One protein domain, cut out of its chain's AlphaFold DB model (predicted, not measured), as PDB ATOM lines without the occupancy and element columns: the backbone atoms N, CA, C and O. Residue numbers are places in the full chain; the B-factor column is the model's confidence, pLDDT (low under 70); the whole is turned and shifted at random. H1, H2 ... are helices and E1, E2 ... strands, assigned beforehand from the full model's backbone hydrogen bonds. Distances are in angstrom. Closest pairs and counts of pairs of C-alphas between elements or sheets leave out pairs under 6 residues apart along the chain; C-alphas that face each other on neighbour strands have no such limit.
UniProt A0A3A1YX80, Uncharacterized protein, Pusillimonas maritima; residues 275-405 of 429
ATOM      1  N   HIS A 275     -25.484   5.155 125.718       94.56
ATOM      2  CA  HIS A 275     -26.215   5.511 126.929       94.56
ATOM      3  C   HIS A 275     -25.624   4.812 128.163       94.56
ATOM      4  O   HIS A 275     -25.376   5.455 129.182       94.56
ATOM      5  N   PHE A 276     -25.305   3.524 128.048       93.56
ATOM      6  CA  PHE A 276     -24.656   2.760 129.106       93.56
ATOM      7  C   PHE A 276     -23.290   3.337 129.485       93.56
ATOM      8  O   PHE A 276     -22.991   3.467 130.669       93.56
ATOM      9  N   SER A 277     -22.494   3.778 128.503       90.69
ATOM     10  CA  SER A 277     -21.235   4.471 128.792       90.69
ATOM     11  C   SER A 277     -21.461   5.724 129.643       90.69
ATOM     12  O   SER A 277     -20.731   5.949 130.597       90.69
ATOM     13  N   THR A 278     -22.518   6.500 129.388       91.81
ATOM     14  CA  THR A 278     -22.811   7.692 130.204       91.81
ATOM     15  C   THR A 278     -23.285   7.355 131.619       91.81
ATOM     16  O   THR A 278     -23.011   8.109 132.544       91.81
ATOM     17  N   VAL A 279     -23.947   6.210 131.804       92.56
ATOM     18  CA  VAL A 279     -24.354   5.705 133.125       92.56
ATOM     19  C   VAL A 279     -23.136   5.291 133.944       92.56
ATOM     20  O   VAL A 279     -23.006   5.674 135.102       92.56
ATOM     21  N   LEU A 280     -22.218   4.542 133.336       90.44
ATOM     22  CA  LEU A 280     -20.981   4.144 133.998       90.44
ATOM     23  C   LEU A 280     -20.085   5.357 134.325       90.44
ATOM     24  O   LEU A 280     -19.426   5.348 135.361       90.44
ATOM     25  N   ASP A 281     -20.087   6.400 133.485       87.31
ATOM     26  CA  ASP A 281     -19.371   7.663 133.744       87.31
ATOM     27  C   ASP A 281     -19.918   8.376 134.981       87.31
ATOM     28  O   ASP A 281     -19.151   8.783 135.850       87.31
ATOM     29  N   ALA A 282     -21.245   8.475 135.080       89.88
ATOM     30  CA  ALA A 282     -21.927   9.062 136.226       89.88
ATOM     31  C   ALA A 282     -21.621   8.288 137.519       89.88
ATOM     32  O   ALA A 282     -21.232   8.891 138.517       89.88
ATOM     33  N   ILE A 283     -21.680   6.949 137.481       88.00
ATOM     34  CA  ILE A 283     -21.297   6.094 138.617       88.00
ATOM     35  C   ILE A 283     -19.839   6.339 139.027       88.00
ATOM     36  O   ILE A 283     -19.549   6.517 140.207       88.00
ATOM     37  N   ALA A 284     -18.912   6.385 138.065       84.75
ATOM     38  CA  ALA A 284     -17.490   6.602 138.341       84.75
ATOM     39  C   ALA A 284     -17.191   7.970 138.987       84.75
ATOM     40  O   ALA A 284     -16.135   8.140 139.601       84.75
ATOM     41  N   LYS A 285     -18.104   8.932 138.832       85.06
ATOM     42  CA  LYS A 285     -18.035  10.291 139.384       85.06
ATOM     43  C   LYS A 285     -18.888  10.487 140.635       85.06
ATOM     44  O   LYS A 285     -19.029  11.623 141.080       85.06
ATOM     45  N   ASP A 286     -19.441   9.406 141.189       86.19
ATOM     46  CA  ASP A 286     -20.339   9.450 142.349       86.19
ATOM     47  C   ASP A 286     -21.576  10.346 142.110       86.19
ATOM     48  O   ASP A 286     -22.087  11.020 143.006       86.19
ATOM     49  N   GLU A 287     -22.053  10.398 140.863       89.81
ATOM     50  CA  GLU A 287     -23.289  11.092 140.513       89.81
ATOM     51  C   GLU A 287     -24.512  10.202 140.772       89.81
ATOM     52  O   GLU A 287     -24.469   8.977 140.656       89.81
ATOM     53  N   GLU A 288     -25.647  10.827 141.098       90.50
ATOM     54  CA  GLU A 288     -26.892  10.101 141.349       90.50
ATOM     55  C   GLU A 288     -27.438   9.495 140.047       90.50
ATOM     56  O   GLU A 288     -27.883  10.210 139.142       90.50
ATOM     57  N   VAL A 289     -27.431   8.162 139.968       92.38
ATOM     58  CA  VAL A 289     -28.049   7.393 138.883       92.38
ATOM     59  C   VAL A 289     -29.290   6.680 139.422       92.38
ATOM     60  O   VAL A 289     -29.166   5.862 140.338       92.38
ATOM     61  N   PRO A 290     -30.491   6.946 138.871       92.56
ATOM     62  CA  PRO A 290     -31.689   6.227 139.279       92.56
ATOM     63  C   PRO A 290     -31.533   4.734 139.002       92.56
ATOM     64  O   PRO A 290     -31.006   4.313 137.970       92.56
ATOM     65  N   SER A 291     -32.002   3.908 139.923       89.31
ATOM     66  CA  SER A 291     -31.773   2.472 139.853       89.31
ATOM     67  C   SER A 291     -32.492   1.827 138.665       89.31
ATOM     68  O   SER A 291     -31.961   0.905 138.053       89.31
ATOM     69  N   GLU A 292     -33.641   2.365 138.249       91.25
ATOM     70  CA  GLU A 292     -34.333   1.961 137.026       91.25
ATOM     71  C   GLU A 292     -33.487   2.172 135.760       91.25
ATOM     72  O   GLU A 292     -33.668   1.456 134.775       91.25
ATOM     73  N   VAL A 293     -32.543   3.120 135.776       93.88
ATOM     74  CA  VAL A 293     -31.614   3.360 134.664       93.88
ATOM     75  C   VAL A 293     -30.529   2.291 134.629       93.88
ATOM     76  O   VAL A 293     -30.221   1.778 133.555       93.88
ATOM     77  N   VAL A 294     -29.986   1.918 135.791       91.50
ATOM     78  CA  VAL A 294     -29.010   0.821 135.906       91.50
ATOM     79  C   VAL A 294     -29.646  -0.501 135.476       91.50
ATOM     80  O   VAL A 294     -29.094  -1.204 134.632       91.50
ATOM     81  N   MET A 295     -30.856  -0.789 135.962       89.44
ATOM     82  CA  MET A 295     -31.600  -2.005 135.620       89.44
ATOM     83  C   MET A 295     -31.958  -2.095 134.134       89.44
ATOM     84  O   MET A 295     -31.977  -3.191 133.574       89.44
ATOM     85  N   ALA A 296     -32.184  -0.962 133.461       91.94
ATOM     86  CA  ALA A 296     -32.418  -0.936 132.016       91.94
ATOM     87  C   ALA A 296     -31.208  -1.419 131.186       91.94
ATOM     88  O   ALA A 296     -31.350  -1.674 129.991       91.94
ATOM     89  N   HIS A 297     -30.032  -1.564 131.808       93.06
ATOM     90  CA  HIS A 297     -28.813  -2.103 131.201       93.06
ATOM     91  C   HIS A 297     -28.387  -3.458 131.782       93.06
ATOM     92  O   HIS A 297     -27.233  -3.839 131.601       93.06
ATOM     93  N   GLY A 298     -29.293  -4.197 132.436       90.69
ATOM     94  CA  GLY A 298     -28.986  -5.442 133.158       90.69
ATOM     95  C   GLY A 298     -28.071  -6.414 132.402       90.69
ATOM     96  O   GLY A 298     -27.007  -6.747 132.905       90.69
ATOM     97  N   GLU A 299     -28.396  -6.773 131.154       90.19
ATOM     98  CA  GLU A 299     -27.558  -7.692 130.355       90.19
ATOM     99  C   GLU A 299     -26.132  -7.160 130.122       90.19
ATOM    100  O   GLU A 299     -25.154  -7.892 130.251       90.19
ATOM    101  N   ARG A 300     -25.996  -5.863 129.810       91.88
ATOM    102  CA  ARG A 300     -24.684  -5.228 129.587       91.88
ATOM    103  C   ARG A 300     -23.869  -5.162 130.871       91.88
ATOM    104  O   ARG A 300     -22.643  -5.238 130.832       91.88
ATOM    105  N   LEU A 301     -24.552  -4.969 131.993       91.75
ATOM    106  CA  LEU A 301     -23.940  -4.937 133.306       91.75
ATOM    107  C   LEU A 301     -23.469  -6.335 133.715       91.75
ATOM    108  O   LEU A 301     -22.312  -6.480 134.099       91.75
ATOM    109  N   ASP A 302     -24.309  -7.354 133.543       92.31
ATOM    110  CA  ASP A 302     -23.975  -8.756 133.806       92.31
ATOM    111  C   ASP A 302     -22.744  -9.201 133.003       92.31
ATOM    112  O   ASP A 302     -21.826  -9.810 133.557       92.31
ATOM    113  N   ASP A 303     -22.672  -8.826 131.721       90.75
ATOM    114  CA  ASP A 303     -21.520  -9.109 130.858       90.75
ATOM    115  C   ASP A 303     -20.213  -8.499 131.396       90.75
ATOM    116  O   ASP A 303     -19.153  -9.130 131.335       90.75
ATOM    117  N   ILE A 304     -20.264  -7.280 131.948       90.88
ATOM    118  CA  ILE A 304     -19.099  -6.629 132.572       90.88
ATOM    119  C   ILE A 304     -18.748  -7.303 133.901       90.88
ATOM    120  O   ILE A 304     -17.575  -7.589 134.155       90.88
ATOM    121  N   LEU A 305     -19.748  -7.567 134.745       92.19
ATOM    122  CA  LEU A 305     -19.567  -8.139 136.082       92.19
ATOM    123  C   LEU A 305     -19.108  -9.603 136.046       92.19
ATOM    124  O   LEU A 305     -18.473 -10.068 136.990       92.19
ATOM    125  N   ALA A 306     -19.333 -10.318 134.941       92.38
ATOM    126  CA  ALA A 306     -18.756 -11.642 134.703       92.38
ATOM    127  C   ALA A 306     -17.216 -11.625 134.559       92.38
ATOM    128  O   ALA A 306     -16.573 -12.681 134.580       92.38
ATOM    129  N   GLY A 307     -16.612 -10.443 134.393       90.12
ATOM    130  CA  GLY A 307     -15.167 -10.256 134.348       90.12
ATOM    131  C   GLY A 307     -14.474 -10.427 135.707       90.12
ATOM    132  O   GLY A 307     -15.085 -10.561 136.762       90.12
ATOM    133  N   HIS A 308     -13.139 -10.436 135.699       92.75
ATOM    134  CA  HIS A 308     -12.368 -10.588 136.935       92.75
ATOM    135  C   HIS A 308     -12.387  -9.274 137.752       92.75
ATOM    136  O   HIS A 308     -12.004  -8.245 137.194       92.75
ATOM    137  N   PRO A 309     -12.693  -9.282 139.068       93.81
ATOM    138  CA  PRO A 309     -12.928  -8.060 139.861       93.81
ATOM    139  C   PRO A 309     -11.806  -7.010 139.832       93.81
ATOM    140  O   PRO A 309     -12.063  -5.817 139.914       93.81
ATOM    141  N   ASN A 310     -10.553  -7.453 139.693       93.56
ATOM    142  CA  ASN A 310      -9.370  -6.581 139.638       93.56
ATOM    143  C   ASN A 310      -9.055  -6.016 138.240       93.56
ATOM    144  O   ASN A 310      -7.992  -5.421 138.053       93.56
ATOM    145  N   LEU A 311      -9.894  -6.271 137.233       92.38
ATOM    146  CA  LEU A 311      -9.719  -5.698 135.902       92.38
ATOM    147  C   LEU A 311     -10.479  -4.371 135.783       92.38
ATOM    148  O   LEU A 311     -11.535  -4.220 136.401       92.38
ATOM    149  N   PRO A 312      -9.968  -3.420 134.979       91.75
ATOM    150  CA  PRO A 312     -10.707  -2.218 134.625       91.75
ATOM    151  C   PRO A 312     -12.036  -2.543 133.946       91.75
ATOM    152  O   PRO A 312     -12.096  -3.426 133.087       91.75
ATOM    153  N   VAL A 313     -13.067  -1.765 134.260       91.00
ATOM    154  CA  VAL A 313     -14.319  -1.744 133.505       91.00
ATOM    155  C   VAL A 313     -14.032  -1.185 132.113       91.00
ATOM    156  O   VAL A 313     -13.642  -0.024 131.966       91.00
ATOM    157  N   THR A 314     -14.221  -2.013 131.085       90.31
ATOM    158  CA  THR A 314     -14.050  -1.613 129.683       90.31
ATOM    159  C   THR A 314     -15.372  -1.607 128.937       90.31
ATOM    160  O   THR A 314     -16.135  -2.563 129.039       90.31
ATOM    161  N   TYR A 315     -15.606  -0.578 128.133       87.38
ATOM    162  CA  TYR A 315     -16.824  -0.413 127.335       87.38
ATOM    163  C   TYR A 315     -16.507   0.344 126.039       87.38
ATOM    164  O   TYR A 315     -15.405   0.872 125.854       87.38
ATOM    165  N   SER A 316     -17.469   0.354 125.120       86.62
ATOM    166  CA  SER A 316     -17.356   1.049 123.838       86.62
ATOM    167  C   SER A 316     -17.664   2.537 124.000       86.62
ATOM    168  O   SER A 316     -18.634   2.914 124.654       86.62
ATOM    169  N   ALA A 317     -16.859   3.389 123.375       89.44
ATOM    170  CA  ALA A 317     -17.082   4.824 123.283       89.44
ATOM    171  C   ALA A 317     -16.894   5.322 121.854       89.44
ATOM    172  O   ALA A 317     -16.249   4.678 121.028       89.44
ATOM    173  N   THR A 318     -17.432   6.507 121.569       90.94
ATOM    174  CA  THR A 318     -17.226   7.164 120.278       90.94
ATOM    175  C   THR A 318     -15.980   8.038 120.322       90.94
ATOM    176  O   THR A 318     -15.918   9.003 121.077       90.94
ATOM    177  N   LEU A 319     -15.015   7.746 119.452       92.06
ATOM    178  CA  LEU A 319     -13.923   8.653 119.125       92.06
ATOM    179  C   LEU A 319     -14.366   9.600 118.003       92.06
ATOM    180  O   LEU A 319     -14.426   9.191 116.839       92.06
ATOM    181  N   ASP A 320     -14.627  10.866 118.337       91.50
ATOM    182  CA  ASP A 320     -14.693  11.948 117.351       91.50
ATOM    183  C   ASP A 320     -13.300  12.586 117.198       91.50
ATOM    184  O   ASP A 320     -12.793  13.208 118.136       91.50
ATOM    185  N   PRO A 321     -12.640  12.465 116.031       91.25
ATOM    186  CA  PRO A 321     -11.306  13.026 115.833       91.25
ATOM    187  C   PRO A 321     -11.250  14.558 115.952       91.25
ATOM    188  O   PRO A 321     -10.153  15.116 116.067       91.25
ATOM    189  N   ASN A 322     -12.386  15.260 115.903       89.50
ATOM    190  CA  ASN A 322     -12.442  16.714 116.041       89.50
ATOM    191  C   ASN A 322     -12.278  17.190 117.492       89.50
ATOM    192  O   ASN A 322     -11.875  18.333 117.707       89.50
ATOM    193  N   ASP A 323     -12.483  16.313 118.477       89.94
ATOM    194  CA  ASP A 323     -12.291  16.634 119.899       89.94
ATOM    195  C   ASP A 323     -10.814  16.661 120.325       89.94
ATOM    196  O   ASP A 323     -10.467  17.072 121.446       89.94
ATOM    197  N   PHE A 324      -9.928  16.248 119.416       91.81
ATOM    198  CA  PHE A 324      -8.499  16.100 119.628       91.81
ATOM    199  C   PHE A 324      -7.727  17.094 118.762       91.81
ATOM    200  O   PHE A 324      -8.007  17.279 117.578       91.81
ATOM    201  N   ALA A 325      -6.685  17.695 119.338       91.44
ATOM    202  CA  ALA A 325      -5.711  18.451 118.560       91.44
ATOM    203  C   ALA A 325      -5.030  17.544 117.519       91.44
ATOM    204  O   ALA A 325      -4.929  16.330 117.712       91.44
ATOM    205  N   ARG A 326      -4.529  18.135 116.428       89.31
ATOM    206  CA  ARG A 326      -3.685  17.409 115.467       89.31
ATOM    207  C   ARG A 326      -2.401  16.946 116.142       89.31
ATOM    208  O   ARG A 326      -1.801  17.700 116.912       89.31
ATOM    209  N   ARG A 327      -1.971  15.727 115.831       86.38
ATOM    210  CA  ARG A 327      -0.777  15.108 116.407       86.38
ATOM    211  C   ARG A 327       0.069  14.483 115.308       86.38
ATOM    212  O   ARG A 327      -0.439  14.069 114.274       86.38
ATOM    213  N   ALA A 328       1.378  14.426 115.532       91.88
ATOM    214  CA  ALA A 328       2.254  13.657 114.661       91.88
ATOM    215  C   ALA A 328       1.966  12.160 114.854       91.88
ATOM    216  O   ALA A 328       1.875  11.687 115.991       91.88
ATOM    217  N   ALA A 329       1.828  11.436 113.749       93.50
ATOM    218  CA  ALA A 329       1.577  10.003 113.728       93.50
ATOM    219  C   ALA A 329       2.400   9.344 112.618       93.50
ATOM    220  O   ALA A 329       2.745   9.987 111.628       93.50
ATOM    221  N   ASP A 330       2.715   8.064 112.799       95.25
ATOM    222  CA  ASP A 330       3.388   7.259 111.783       95.25
ATOM    223  C   ASP A 330       2.469   7.041 110.568       95.25
ATOM    224  O   ASP A 330       1.361   6.521 110.702       95.25
ATOM    225  N   GLU A 331       2.921   7.441 109.377       96.19
ATOM    226  CA  GLU A 331       2.101   7.424 108.158       96.19
ATOM    227  C   GLU A 331       1.684   6.007 107.739       96.19
ATOM    228  O   GLU A 331       0.566   5.806 107.260       96.19
ATOM    229  N   GLN A 332       2.549   5.007 107.947       95.38
ATOM    230  CA  GLN A 332       2.242   3.619 107.592       95.38
ATOM    231  C   GLN A 332       1.163   3.048 108.515       95.38
ATOM    232  O   GLN A 332       0.234   2.377 108.055       95.38
ATOM    233  N   LEU A 333       1.257   3.338 109.813       94.50
ATOM    234  CA  LEU A 333       0.254   2.949 110.793       94.50
ATOM    235  C   LEU A 333      -1.077   3.664 110.547       94.50
ATOM    236  O   LEU A 333      -2.125   3.021 110.626       94.50
ATOM    237  N   VAL A 334      -1.043   4.954 110.192       94.69
ATOM    238  CA  VAL A 334      -2.237   5.710 109.792       94.69
ATOM    239  C   VAL A 334      -2.916   5.034 108.604       94.69
ATOM    240  O   VAL A 334      -4.097   4.718 108.707       94.69
ATOM    241  N   GLU A 335      -2.210   4.733 107.509       92.81
ATOM    242  CA  GLU A 335      -2.853   4.107 106.341       92.81
ATOM    243  C   GLU A 335      -3.406   2.708 106.657       92.81
ATOM    244  O   GLU A 335      -4.514   2.365 106.240       92.81
ATOM    245  N   LYS A 336      -2.696   1.927 107.480       90.69
ATOM    246  CA  LYS A 336      -3.189   0.630 107.964       90.69
ATOM    247  C   LYS A 336      -4.497   0.769 108.748       90.69
ATOM    248  O   LYS A 336      -5.413  -0.031 108.561       90.69
ATOM    249  N   LEU A 337      -4.593   1.759 109.635       91.44
ATOM    250  CA  LEU A 337      -5.806   2.015 110.414       91.44
ATOM    251  C   LEU A 337      -6.925   2.589 109.542       91.44
ATOM    252  O   LEU A 337      -8.070   2.178 109.696       91.44
ATOM    253  N   ARG A 338      -6.617   3.452 108.568       90.12
ATOM    254  CA  ARG A 338      -7.598   3.944 107.586       90.12
ATOM    255  C   ARG A 338      -8.252   2.794 106.827       90.12
ATOM    256  O   ARG A 338      -9.475   2.762 106.722       90.12
ATOM    257  N   ALA A 339      -7.464   1.820 106.368       85.25
ATOM    258  CA  ALA A 339      -7.993   0.621 105.721       85.25
ATOM    259  C   ALA A 339      -8.981  -0.129 106.634       85.25
ATOM    260  O   ALA A 339     -10.078  -0.472 106.200       85.25
ATOM    261  N   LYS A 340      -8.653  -0.288 107.923       86.38
ATOM    262  CA  LYS A 340      -9.553  -0.904 108.913       86.38
ATOM    263  C   LYS A 340     -10.839  -0.106 109.158       86.38
ATOM    264  O   LYS A 340     -11.916  -0.696 109.217       86.38
ATOM    265  N   ILE A 341     -10.753   1.224 109.246       87.38
ATOM    266  CA  ILE A 341     -11.907   2.126 109.428       87.38
ATOM    267  C   ILE A 341     -12.865   2.052 108.233       87.38
ATOM    268  O   ILE A 341     -14.089   2.047 108.400       87.38
ATOM    269  N   ARG A 342     -12.335   1.974 107.006       82.38
ATOM    270  CA  ARG A 342     -13.159   1.835 105.792       82.38
ATOM    271  C   ARG A 342     -14.019   0.579 105.841       82.38
ATOM    272  O   ARG A 342     -15.188   0.642 105.466       82.38
ATOM    273  N   VAL A 343     -13.462  -0.510 106.370       77.75
ATOM    274  CA  VAL A 343     -14.122  -1.820 106.428       77.75
ATOM    275  C   VAL A 343     -14.845  -2.116 107.741       77.75
ATOM    276  O   VAL A 343     -15.462  -3.170 107.881       77.75
ATOM    277  N   GLY A 344     -14.804  -1.185 108.696       77.50
ATOM    278  CA  GLY A 344     -15.431  -1.347 110.006       77.50
ATOM    279  C   GLY A 344     -14.755  -2.384 110.910       77.50
ATOM    280  O   GLY A 344     -15.369  -2.835 111.873       77.50
ATOM    281  N   ASP A 345     -13.497  -2.749 110.641       78.25
ATOM    282  CA  ASP A 345     -12.701  -3.696 111.441       78.25
ATOM    283  C   ASP A 345     -11.927  -2.973 112.561       78.25
ATOM    284  O   ASP A 345     -10.697  -3.010 112.642       78.25
ATOM    285  N   MET A 346     -12.659  -2.232 113.398       72.19
ATOM    286  CA  MET A 346     -12.071  -1.301 114.374       72.19
ATOM    287  C   MET A 346     -12.129  -1.751 115.829       72.19
ATOM    288  O   MET A 346     -11.738  -0.997 116.717       72.19
ATOM    289  N   VAL A 347     -12.529  -2.994 116.097       58.75
ATOM    290  CA  VAL A 347     -12.554  -3.508 117.470       58.75
ATOM    291  C   VAL A 347     -11.131  -3.884 117.895       58.75
ATOM    292  O   VAL A 347     -10.707  -5.036 117.802       58.75
ATOM    293  N   SER A 348     -10.361  -2.894 118.349       61.06
ATOM    294  CA  SER A 348      -9.189  -3.163 119.180       61.06
ATOM    295  C   SER A 348      -9.689  -3.784 120.477       61.06
ATOM    296  O   SER A 348     -10.394  -3.124 121.230       61.06
ATOM    297  N   GLN A 349      -9.301  -5.026 120.771       63.94
ATOM    298  CA  GLN A 349      -9.601  -5.630 122.075       63.94
ATOM    299  C   GLN A 349      -8.965  -4.849 123.234       63.94
ATOM    300  O   GLN A 349      -9.436  -4.926 124.364       63.94
ATOM    301  N   ARG A 350      -7.915  -4.067 122.962       82.06
ATOM    302  CA  ARG A 350      -7.235  -3.242 123.958       82.06
ATOM    303  C   ARG A 350      -7.857  -1.850 124.023       82.06
ATOM    304  O   ARG A 350      -8.010  -1.205 122.983       82.06
ATOM    305  N   ALA A 351      -8.123  -1.376 125.238       82.94
ATOM    306  CA  ALA A 351      -8.483   0.013 125.482       82.94
ATOM    307  C   ALA A 351      -7.280   0.937 125.225       82.94
ATOM    308  O   ALA A 351      -6.210   0.754 125.810       82.94
ATOM    309  N   LEU A 352      -7.462   1.898 124.320       87.69
ATOM    310  CA  LEU A 352      -6.462   2.911 123.943       87.69
ATOM    311  C   LEU A 352      -6.848   4.316 124.435       87.69
ATOM    312  O   LEU A 352      -6.084   5.271 124.321       87.69
ATOM    313  N   PHE A 353      -8.058   4.447 124.967       93.19
ATOM    314  CA  PHE A 353      -8.619   5.704 125.428       93.19
ATOM    315  C   PHE A 353      -9.194   5.518 126.824       93.19
ATOM    316  O   PHE A 353      -9.394   4.392 127.286       93.19
ATOM    317  N   ALA A 354      -9.422   6.639 127.486       92.00
ATOM    318  CA  ALA A 354     -10.105   6.711 128.757       92.00
ATOM    319  C   ALA A 354     -11.025   7.931 128.780       92.00
ATOM    320  O   ALA A 354     -10.737   8.929 128.120       92.00
ATOM    321  N   TYR A 355     -12.096   7.887 129.564       90.25
ATOM    322  CA  TYR A 355     -12.798   9.108 129.953       90.25
ATOM    323  C   TYR A 355     -12.125   9.709 131.183       90.25
ATOM    324  O   TYR A 355     -11.796   8.995 132.131       90.25
ATOM    325  N   ASN A 356     -11.873  11.016 131.133       85.12
ATOM    326  CA  ASN A 356     -11.345  11.763 132.268       85.12
ATOM    327  C   ASN A 356     -12.471  12.245 133.204       85.12
ATOM    328  O   ASN A 356     -13.650  12.119 132.885       85.12
ATOM    329  N   GLU A 357     -12.106  12.881 134.318       77.56
ATOM    330  CA  GLU A 357     -13.051  13.428 135.309       77.56
ATOM    331  C   GLU A 357     -14.065  14.436 134.718       77.56
ATOM    332  O   GLU A 357     -15.143  14.638 135.263       77.56
ATOM    333  N   GLN A 358     -13.772  15.051 133.564       80.38
ATOM    334  CA  GLN A 358     -14.712  15.936 132.864       80.38
ATOM    335  C   GLN A 358     -15.656  15.195 131.902       80.38
ATOM    336  O   GLN A 358     -16.407  15.845 131.179       80.38
ATOM    337  N   GLY A 359     -15.614  13.860 131.842       79.00
ATOM    338  CA  GLY A 359     -16.386  13.073 130.873       79.00
ATOM    339  C   GLY A 359     -15.904  13.274 129.438       79.00
ATOM    340  O   GLY A 359     -16.653  13.060 128.487       79.00
ATOM    341  N   LYS A 360     -14.647  13.699 129.251       86.94
ATOM    342  CA  LYS A 360     -14.030  13.833 127.931       86.94
ATOM    343  C   LYS A 360     -13.169  12.614 127.626       86.94
ATOM    344  O   LYS A 360     -12.316  12.232 128.425       86.94
ATOM    345  N   LEU A 361     -13.344  12.060 126.427       91.62
ATOM    346  CA  LEU A 361     -12.479  11.006 125.915       91.62
ATOM    347  C   LEU A 361     -11.060  11.555 125.692       91.62
ATOM    348  O   LEU A 361     -10.857  12.559 125.002       91.62
ATOM    349  N   VAL A 362     -10.067  10.892 126.271       92.31
ATOM    350  CA  VAL A 362      -8.647  11.239 126.187       92.31
ATOM    351  C   VAL A 362      -7.808  10.002 125.855       92.31
ATOM    352  O   VAL A 362      -8.217   8.881 126.159       92.31
ATOM    353  N   PRO A 363      -6.629  10.158 125.230       92.00
ATOM    354  CA  PRO A 363      -5.711   9.040 125.029       92.00
ATOM    355  C   PRO A 363      -5.150   8.602 126.383       92.00
ATOM    356  O   PRO A 363      -4.810   9.458 127.204       92.00
ATOM    357  N   CYS A 364      -5.056   7.296 126.626       89.00
ATOM    358  CA  CYS A 364      -4.608   6.796 127.926       89.00
ATOM    359  C   CYS A 364      -3.081   6.721 128.073       89.00
ATOM    360  O   CYS A 364      -2.578   6.503 129.176       89.00
ATOM    361  N   GLY A 365      -2.330   6.922 126.983       87.19
ATOM    362  CA  GLY A 365      -0.870   6.950 126.983       87.19
ATOM    363  C   GLY A 365      -0.216   5.568 127.027       87.19
ATOM    364  O   GLY A 365       1.004   5.473 127.181       87.19
ATOM    365  N   LEU A 366      -1.001   4.498 126.883       86.25
ATOM    366  CA  LEU A 366      -0.508   3.122 126.878       86.25
ATOM    367  C   LEU A 366       0.168   2.759 125.552       86.25
ATOM    368  O   LEU A 366       1.051   1.896 125.530       86.25
ATOM    369  N   ASP A 367      -0.260   3.389 124.459       89.88
ATOM    370  CA  ASP A 367       0.348   3.261 123.137       89.88
ATOM    371  C   ASP A 367       0.131   4.549 122.331       89.88
ATOM    372  O   ASP A 367      -0.682   4.614 121.408       89.88
ATOM    373  N   ASN A 368       0.899   5.587 122.677       91.44
ATOM    374  CA  ASN A 368       0.825   6.906 122.035       91.44
ATOM    375  C   ASN A 368       0.915   6.846 120.500       91.44
ATOM    376  O   ASN A 368       0.326   7.682 119.814       91.44
ATOM    377  N   SER A 369       1.675   5.890 119.950       92.12
ATOM    378  CA  SER A 369       1.833   5.748 118.502       92.12
ATOM    379  C   SER A 369       0.518   5.311 117.862       92.12
ATOM    380  O   SER A 369       0.052   5.952 116.919       92.12
ATOM    381  N   THR A 370      -0.102   4.256 118.395       92.38
ATOM    382  CA  THR A 370      -1.386   3.748 117.896       92.38
ATOM    383  C   THR A 370      -2.534   4.713 118.188       92.38
ATOM    384  O   THR A 370      -3.367   4.936 117.315       92.38
ATOM    385  N   GLU A 371      -2.556   5.339 119.365       93.44
ATOM    386  CA  GLU A 371      -3.549   6.348 119.749       93.44
ATOM    387  C   GLU A 371      -3.558   7.534 118.774       93.44
ATOM    388  O   GLU A 371      -4.598   7.873 118.202       93.44
ATOM    389  N   ASN A 372      -2.389   8.137 118.524       94.50
ATOM    390  CA  ASN A 372      -2.270   9.266 117.603       94.50
ATOM    391  C   ASN A 372      -2.595   8.847 116.164       94.50
ATOM    392  O   ASN A 372      -3.312   9.564 115.468       94.50
ATOM    393  N   ALA A 373      -2.110   7.680 115.723       94.88
ATOM    394  CA  ALA A 373      -2.402   7.176 114.386       94.88
ATOM    395  C   ALA A 373      -3.895   6.899 114.181       94.88
ATOM    396  O   ALA A 373      -4.410   7.164 113.098       94.88
ATOM    397  N   LEU A 374      -4.607   6.430 115.210       93.88
ATOM    398  CA  LEU A 374      -6.046   6.208 115.133       93.88
ATOM    399  C   LEU A 374      -6.827   7.519 115.014       93.88
ATOM    400  O   LEU A 374      -7.709   7.622 114.162       93.88
ATOM    401  N   ILE A 375      -6.480   8.527 115.819       94.19
ATOM    402  CA  ILE A 375      -7.092   9.863 115.738       94.19
ATOM    403  C   ILE A 375      -6.904  10.452 114.333       94.19
ATOM    404  O   ILE A 375      -7.867  10.914 113.719       94.19
ATOM    405  N   GLU A 376      -5.678  10.422 113.799       95.00
ATOM    406  CA  GLU A 376      -5.397  10.952 112.459       95.00
ATOM    407  C   GLU A 376      -6.080  10.128 111.356       95.00
ATOM    408  O   GLU A 376      -6.636  10.703 110.419       95.00
ATOM    409  N   ALA A 377      -6.116   8.797 111.475       93.38
ATOM    410  CA  ALA A 377      -6.815   7.931 110.527       93.38
ATOM    411  C   ALA A 377      -8.322   8.229 110.483       93.38
ATOM    412  O   ALA A 377      -8.872   8.429 109.399       93.38
ATOM    413  N   ALA A 378      -8.980   8.329 111.644       92.12
ATOM    414  CA  ALA A 378     -10.394   8.688 111.742       92.12
ATOM    415  C   ALA A 378     -10.670  10.076 111.147       92.12
ATOM    416  O   ALA A 378     -11.639  10.253 110.405       92.12
ATOM    417  N   ARG A 379      -9.774  11.045 111.391       92.50
ATOM    418  CA  ARG A 379      -9.871  12.396 110.822       92.50
ATOM    419  C   ARG A 379      -9.788  12.397 109.300       92.50
ATOM    420  O   ARG A 379     -10.604  13.043 108.649       92.50
ATOM    421  N   LEU A 380      -8.815  11.685 108.733       91.31
ATOM    422  CA  LEU A 380      -8.619  11.601 107.283       91.31
ATOM    423  C   LEU A 380      -9.775  10.878 106.588       91.31
ATOM    424  O   LEU A 380     -10.158  11.261 105.485       91.31
ATOM    425  N   GLU A 381     -10.356   9.872 107.242       89.31
ATOM    426  CA  GLU A 381     -11.570   9.211 106.759       89.31
ATOM    427  C   GLU A 381     -12.839  10.033 107.026       89.31
ATOM    428  O   GLU A 381     -13.898   9.681 106.512       89.31
ATOM    429  N   GLY A 382     -12.769  11.125 107.800       88.88
ATOM    430  CA  GLY A 382     -13.925  11.935 108.186       88.88
ATOM    431  C   GLY A 382     -14.988  11.126 108.930       88.88
ATOM    432  O   GLY A 382     -16.186  11.320 108.701       88.88
ATOM    433  N   LYS A 383     -14.569  10.169 109.764       88.44
ATOM    434  CA  LYS A 383     -15.463   9.274 110.507       88.44
ATOM    435  C   LYS A 383     -15.300   9.452 112.009       88.44
ATOM    436  O   LYS A 383     -14.210   9.735 112.496       88.44
ATOM    437  N   VAL A 384     -16.397   9.221 112.719       89.62
ATOM    438  CA  VAL A 384     -16.377   8.888 114.144       89.62
ATOM    439  C   VAL A 384     -16.257   7.371 114.257       89.62
ATOM    440  O   VAL A 384     -16.850   6.652 113.448       89.62
ATOM    441  N   VAL A 385     -15.458   6.873 115.195       89.69
ATOM    442  CA  VAL A 385     -15.150   5.436 115.274       89.69
ATOM    443  C   VAL A 385     -15.388   4.897 116.682       89.69
ATOM    444  O   VAL A 385     -15.077   5.593 117.647       89.69
ATOM    445  N   PRO A 386     -15.926   3.674 116.827       89.69
ATOM    446  CA  PRO A 386     -16.027   3.041 118.131       89.69
ATOM    447  C   PRO A 386     -14.629   2.654 118.626       89.69
ATOM    448  O   PRO A 386     -13.813   2.129 117.860       89.69
ATOM    449  N   VAL A 387     -14.353   2.900 119.903       90.81
ATOM    450  CA  VAL A 387     -13.111   2.518 120.582       90.81
ATOM    451  C   VAL A 387     -13.417   1.907 121.941       90.81
ATOM    452  O   VAL A 387     -14.326   2.353 122.636       90.81
ATOM    453  N   ASN A 388     -12.622   0.920 122.351       89.00
ATOM    454  CA  ASN A 388     -12.656   0.444 123.729       89.00
ATOM    455  C   ASN A 388     -11.980   1.475 124.640       89.00
ATOM    456  O   ASN A 388     -10.884   1.968 124.342       89.00
ATOM    457  N   THR A 389     -12.625   1.766 125.759       90.50
ATOM    458  CA  THR A 389     -12.182   2.739 126.758       90.50
ATOM    459  C   THR A 389     -12.398   2.191 128.167       90.50
ATOM    460  O   THR A 389     -13.063   1.172 128.340       90.50
ATOM    461  N   TYR A 390     -11.840   2.866 129.167       90.56
ATOM    462  CA  TYR A 390     -12.167   2.686 130.581       90.56
ATOM    463  C   TYR A 390     -12.400   4.048 131.249       90.56
ATOM    464  O   TYR A 390     -12.037   5.091 130.699       90.56
ATOM    465  N   PHE A 391     -13.007   4.056 132.434       85.00
ATOM    466  CA  PHE A 391     -13.127   5.272 133.243       85.00
ATOM    467  C   PHE A 391     -11.888   5.487 134.079       85.00
ATOM    468  O   PHE A 391     -11.401   4.533 134.674       85.00
ATOM    469  N   ILE A 392     -11.415   6.728 134.151       84.56
ATOM    470  CA  ILE A 392     -10.433   7.155 135.142       84.56
ATOM    471  C   ILE A 392     -11.179   7.937 136.226       84.56
ATOM    472  O   ILE A 392     -11.793   8.959 135.934       84.56
ATOM    473  N   THR A 393     -11.116   7.452 137.465       78.56
ATOM    474  CA  THR A 393     -11.668   8.119 138.651       78.56
ATOM    475  C   THR A 393     -10.934   9.431 138.935       78.56
ATOM    476  O   THR A 393      -9.839   9.663 138.415       78.56
ATOM    477  N   GLU A 394     -11.469  10.277 139.822       74.81
ATOM    478  CA  GLU A 394     -10.778  11.501 140.274       74.81
ATOM    479  C   GLU A 394      -9.359  11.221 140.815       74.81
ATOM    480  O   GLU A 394      -8.448  12.039 140.689       74.81
ATOM    481  N   ALA A 395      -9.129  10.023 141.364       78.00
ATOM    482  CA  ALA A 395      -7.823   9.579 141.850       78.00
ATOM    483  C   ALA A 395      -6.835   9.188 140.728       78.00
ATOM    484  O   ALA A 395      -5.715   8.745 141.007       78.00
ATOM    485  N   GLY A 396      -7.228   9.305 139.458       81.00
ATOM    486  CA  GLY A 396      -6.408   8.915 138.314       81.00
ATOM    487  C   GLY A 396      -6.309   7.400 138.109       81.00
ATOM    488  O   GLY A 396      -5.439   6.951 137.363       81.00
ATOM    489  N   GLN A 397      -7.153   6.609 138.781       85.50
ATOM    490  CA  GLN A 397      -7.158   5.146 138.699       85.50
ATOM    491  C   GLN A 397      -8.313   4.649 137.827       85.50
ATOM    492  O   GLN A 397      -9.352   5.301 137.779       85.50
ATOM    493  N   PRO A 398      -8.162   3.512 137.130       88.50
ATOM    494  CA  PRO A 398      -9.277   2.926 136.409       88.50
ATOM    495  C   PRO A 398     -10.376   2.458 137.374       88.50
ATOM    496  O   PRO A 398     -10.042   1.847 138.385       88.50
ATOM    497  N   LEU A 399     -11.653   2.672 137.034       89.69
ATOM    498  CA  LEU A 399     -12.766   2.015 137.734       89.69
ATOM    499  C   LEU A 399     -12.637   0.496 137.558       89.69
ATOM    500  O   LEU A 399     -12.570   0.009 136.424       89.69
ATOM    501  N   LEU A 400     -12.593  -0.245 138.660       93.69
ATOM    502  CA  LEU A 400     -12.471  -1.699 138.657       93.69
ATOM    503  C   LEU A 400     -13.842  -2.377 138.676       93.69
ATOM    504  O   LEU A 400     -14.815  -1.853 139.213       93.69
ATOM    505  N   ILE A 401     -13.909  -3.589 138.124       94.25
ATOM    506  CA  ILE A 401     -15.148  -4.381 138.089       94.25
ATOM    507  C   ILE A 401     -15.686  -4.641 139.505       94.25
ATOM    508  O   ILE A 401     -16.886  -4.525 139.724       94.25
ATOM    509  N   GLY A 402     -14.815  -4.933 140.477       93.44
ATOM    510  CA  GLY A 402     -15.236  -5.158 141.865       93.44
ATOM    511  C   GLY A 402     -15.810  -3.913 142.552       93.44
ATOM    512  O   GLY A 402     -16.687  -4.047 143.399       93.44
ATOM    513  N   GLU A 403     -15.353  -2.716 142.170       91.44
ATOM    514  CA  GLU A 403     -15.894  -1.444 142.675       91.44
ATOM    515  C   GLU A 403     -17.286  -1.185 142.082       91.44
ATOM    516  O   GLU A 403     -18.214  -0.826 142.802       91.44
ATOM    517  N   LEU A 404     -17.460  -1.447 140.780       91.44
ATOM    518  CA  LEU A 404     -18.765  -1.366 140.123       91.44
ATOM    519  C   LEU A 404     -19.774  -2.354 140.737       91.44
ATOM    520  O   LEU A 404     -20.924  -1.987 140.962       91.44
ATOM    521  N   GLU A 405     -19.349  -3.585 141.038       93.00
ATOM    522  CA  GLU A 405     -20.200  -4.603 141.670       93.00
ATOM    523  C   GLU A 405     -20.738  -4.144 143.039       93.00
ATOM    524  O   GLU A 405     -21.893  -4.407 143.376       93.00
TER     525      GLU A 405
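What this domain is: This is residues 275 to 405 of the 429 residues of an uncharacterized protein of Pusillimonas maritima (UniProt A0A3A1YX80). A small, twisted four-strand sheet, E1 E4 E2 E3, makes the middle of an elongated body with helices at both ends: H1, H2, H3 and H6 make a loose group at one end, and H4 and H5 pack on each other steeply tilted at the other. H1 packs on one face of the sheet and H5 on the opposite face, while H2, H3 and H4 lie farther out. The printed part has 131 residues, with six named helices and four named strands in the order H1 H2 H3 E1 H4 E2 E3 H5 E4 H6; the class is mixed, helices and strands. The sheet runs E1 E4 E2 E3 and is mixed, with E4 and E2 parallel and the other neighbours antiparallel. The whole is compact, with a radius of gyration of the C-alphas of 15.5 A, and its spans of 45 by 29 by 25 A make it only just elongated.

How they stand to each other: H1, residues 275 to 284, is on the sheet formed by E1, residues 314 to 319, E4, residues 385 to 391, E2, residues 353 to 355, and E3, residues 361 to 363. Its height over the sheet is 9.3 A, and it runs along the strands, at 15 degrees to E4 on the local plane; it lies over E4 but only just not over E1 and E2, with 5 of its C-alphas falling on E4 and 2 on each of the others. The closest C-alphas of H1 and E4 are those of Asp 281 and Phe 391, 6.7 A apart. H2, residues 291 to 295, is close to H1 but not clearly touching, with the C-alphas of Val 279 and Val 294 closest at 7.3 A. H3, residues 298 to 305, and H2 meet only through their link. H3 touches H6, residues 401 to 405, with the C-alphas of Leu 305 and Ile 401 closest at 6.1 A. E1 and E4 are antiparallel at 134 degrees, with N 317 and O 387 within hydrogen-bond range at 2.8 A. E4 and E2 are parallel at 58 degrees, with N 355 and O 390 at 3.0 A. E2 and E3 form a hairpin, antiparallel at 141 degrees, with N 362 and O 354 at 2.8 A. H4, residues 331 to 343, touches H5, residues 368 to 381, at a steep tilt of 55 degrees, the same way; the C-alphas of Val 334 and Ala 373 are closest at 4.8 A. H5 is on the sheet on the opposite face from H1, at a height over the sheet of 9.1 A and slantwise to the strands, at 37 degrees to E1 on the local plane. In each of the six helices, every O i to N i+4 pair is within hydrogen-bond range.

Where its parts are: H1 begins at C-alpha 275 at (-26.215, 5.511, 126.929) and is 14.4 A long. H2 has 5 residues and H3 is 10.2 A long. E1 is 14.7 A long, and H4, 18.8 A, begins at C-alpha 331 at (2.101, 7.424, 108.158). E2 and E3 have 3 residues each. H5 is 19.8 A long and E4 18.1 A. H6, 5 residues, ends at C-alpha 405 at (-20.200, -4.603, 141.670).

The domain as a whole: The two C-alphas farthest apart are those of Glu 292 and Gln 332, at 47.0 A. The printed part has no cut. The link from E1 to H4, with 11 residues, is long. The mean pLDDT of the printed part is 88.9, and residues 347 to 349 are under 70.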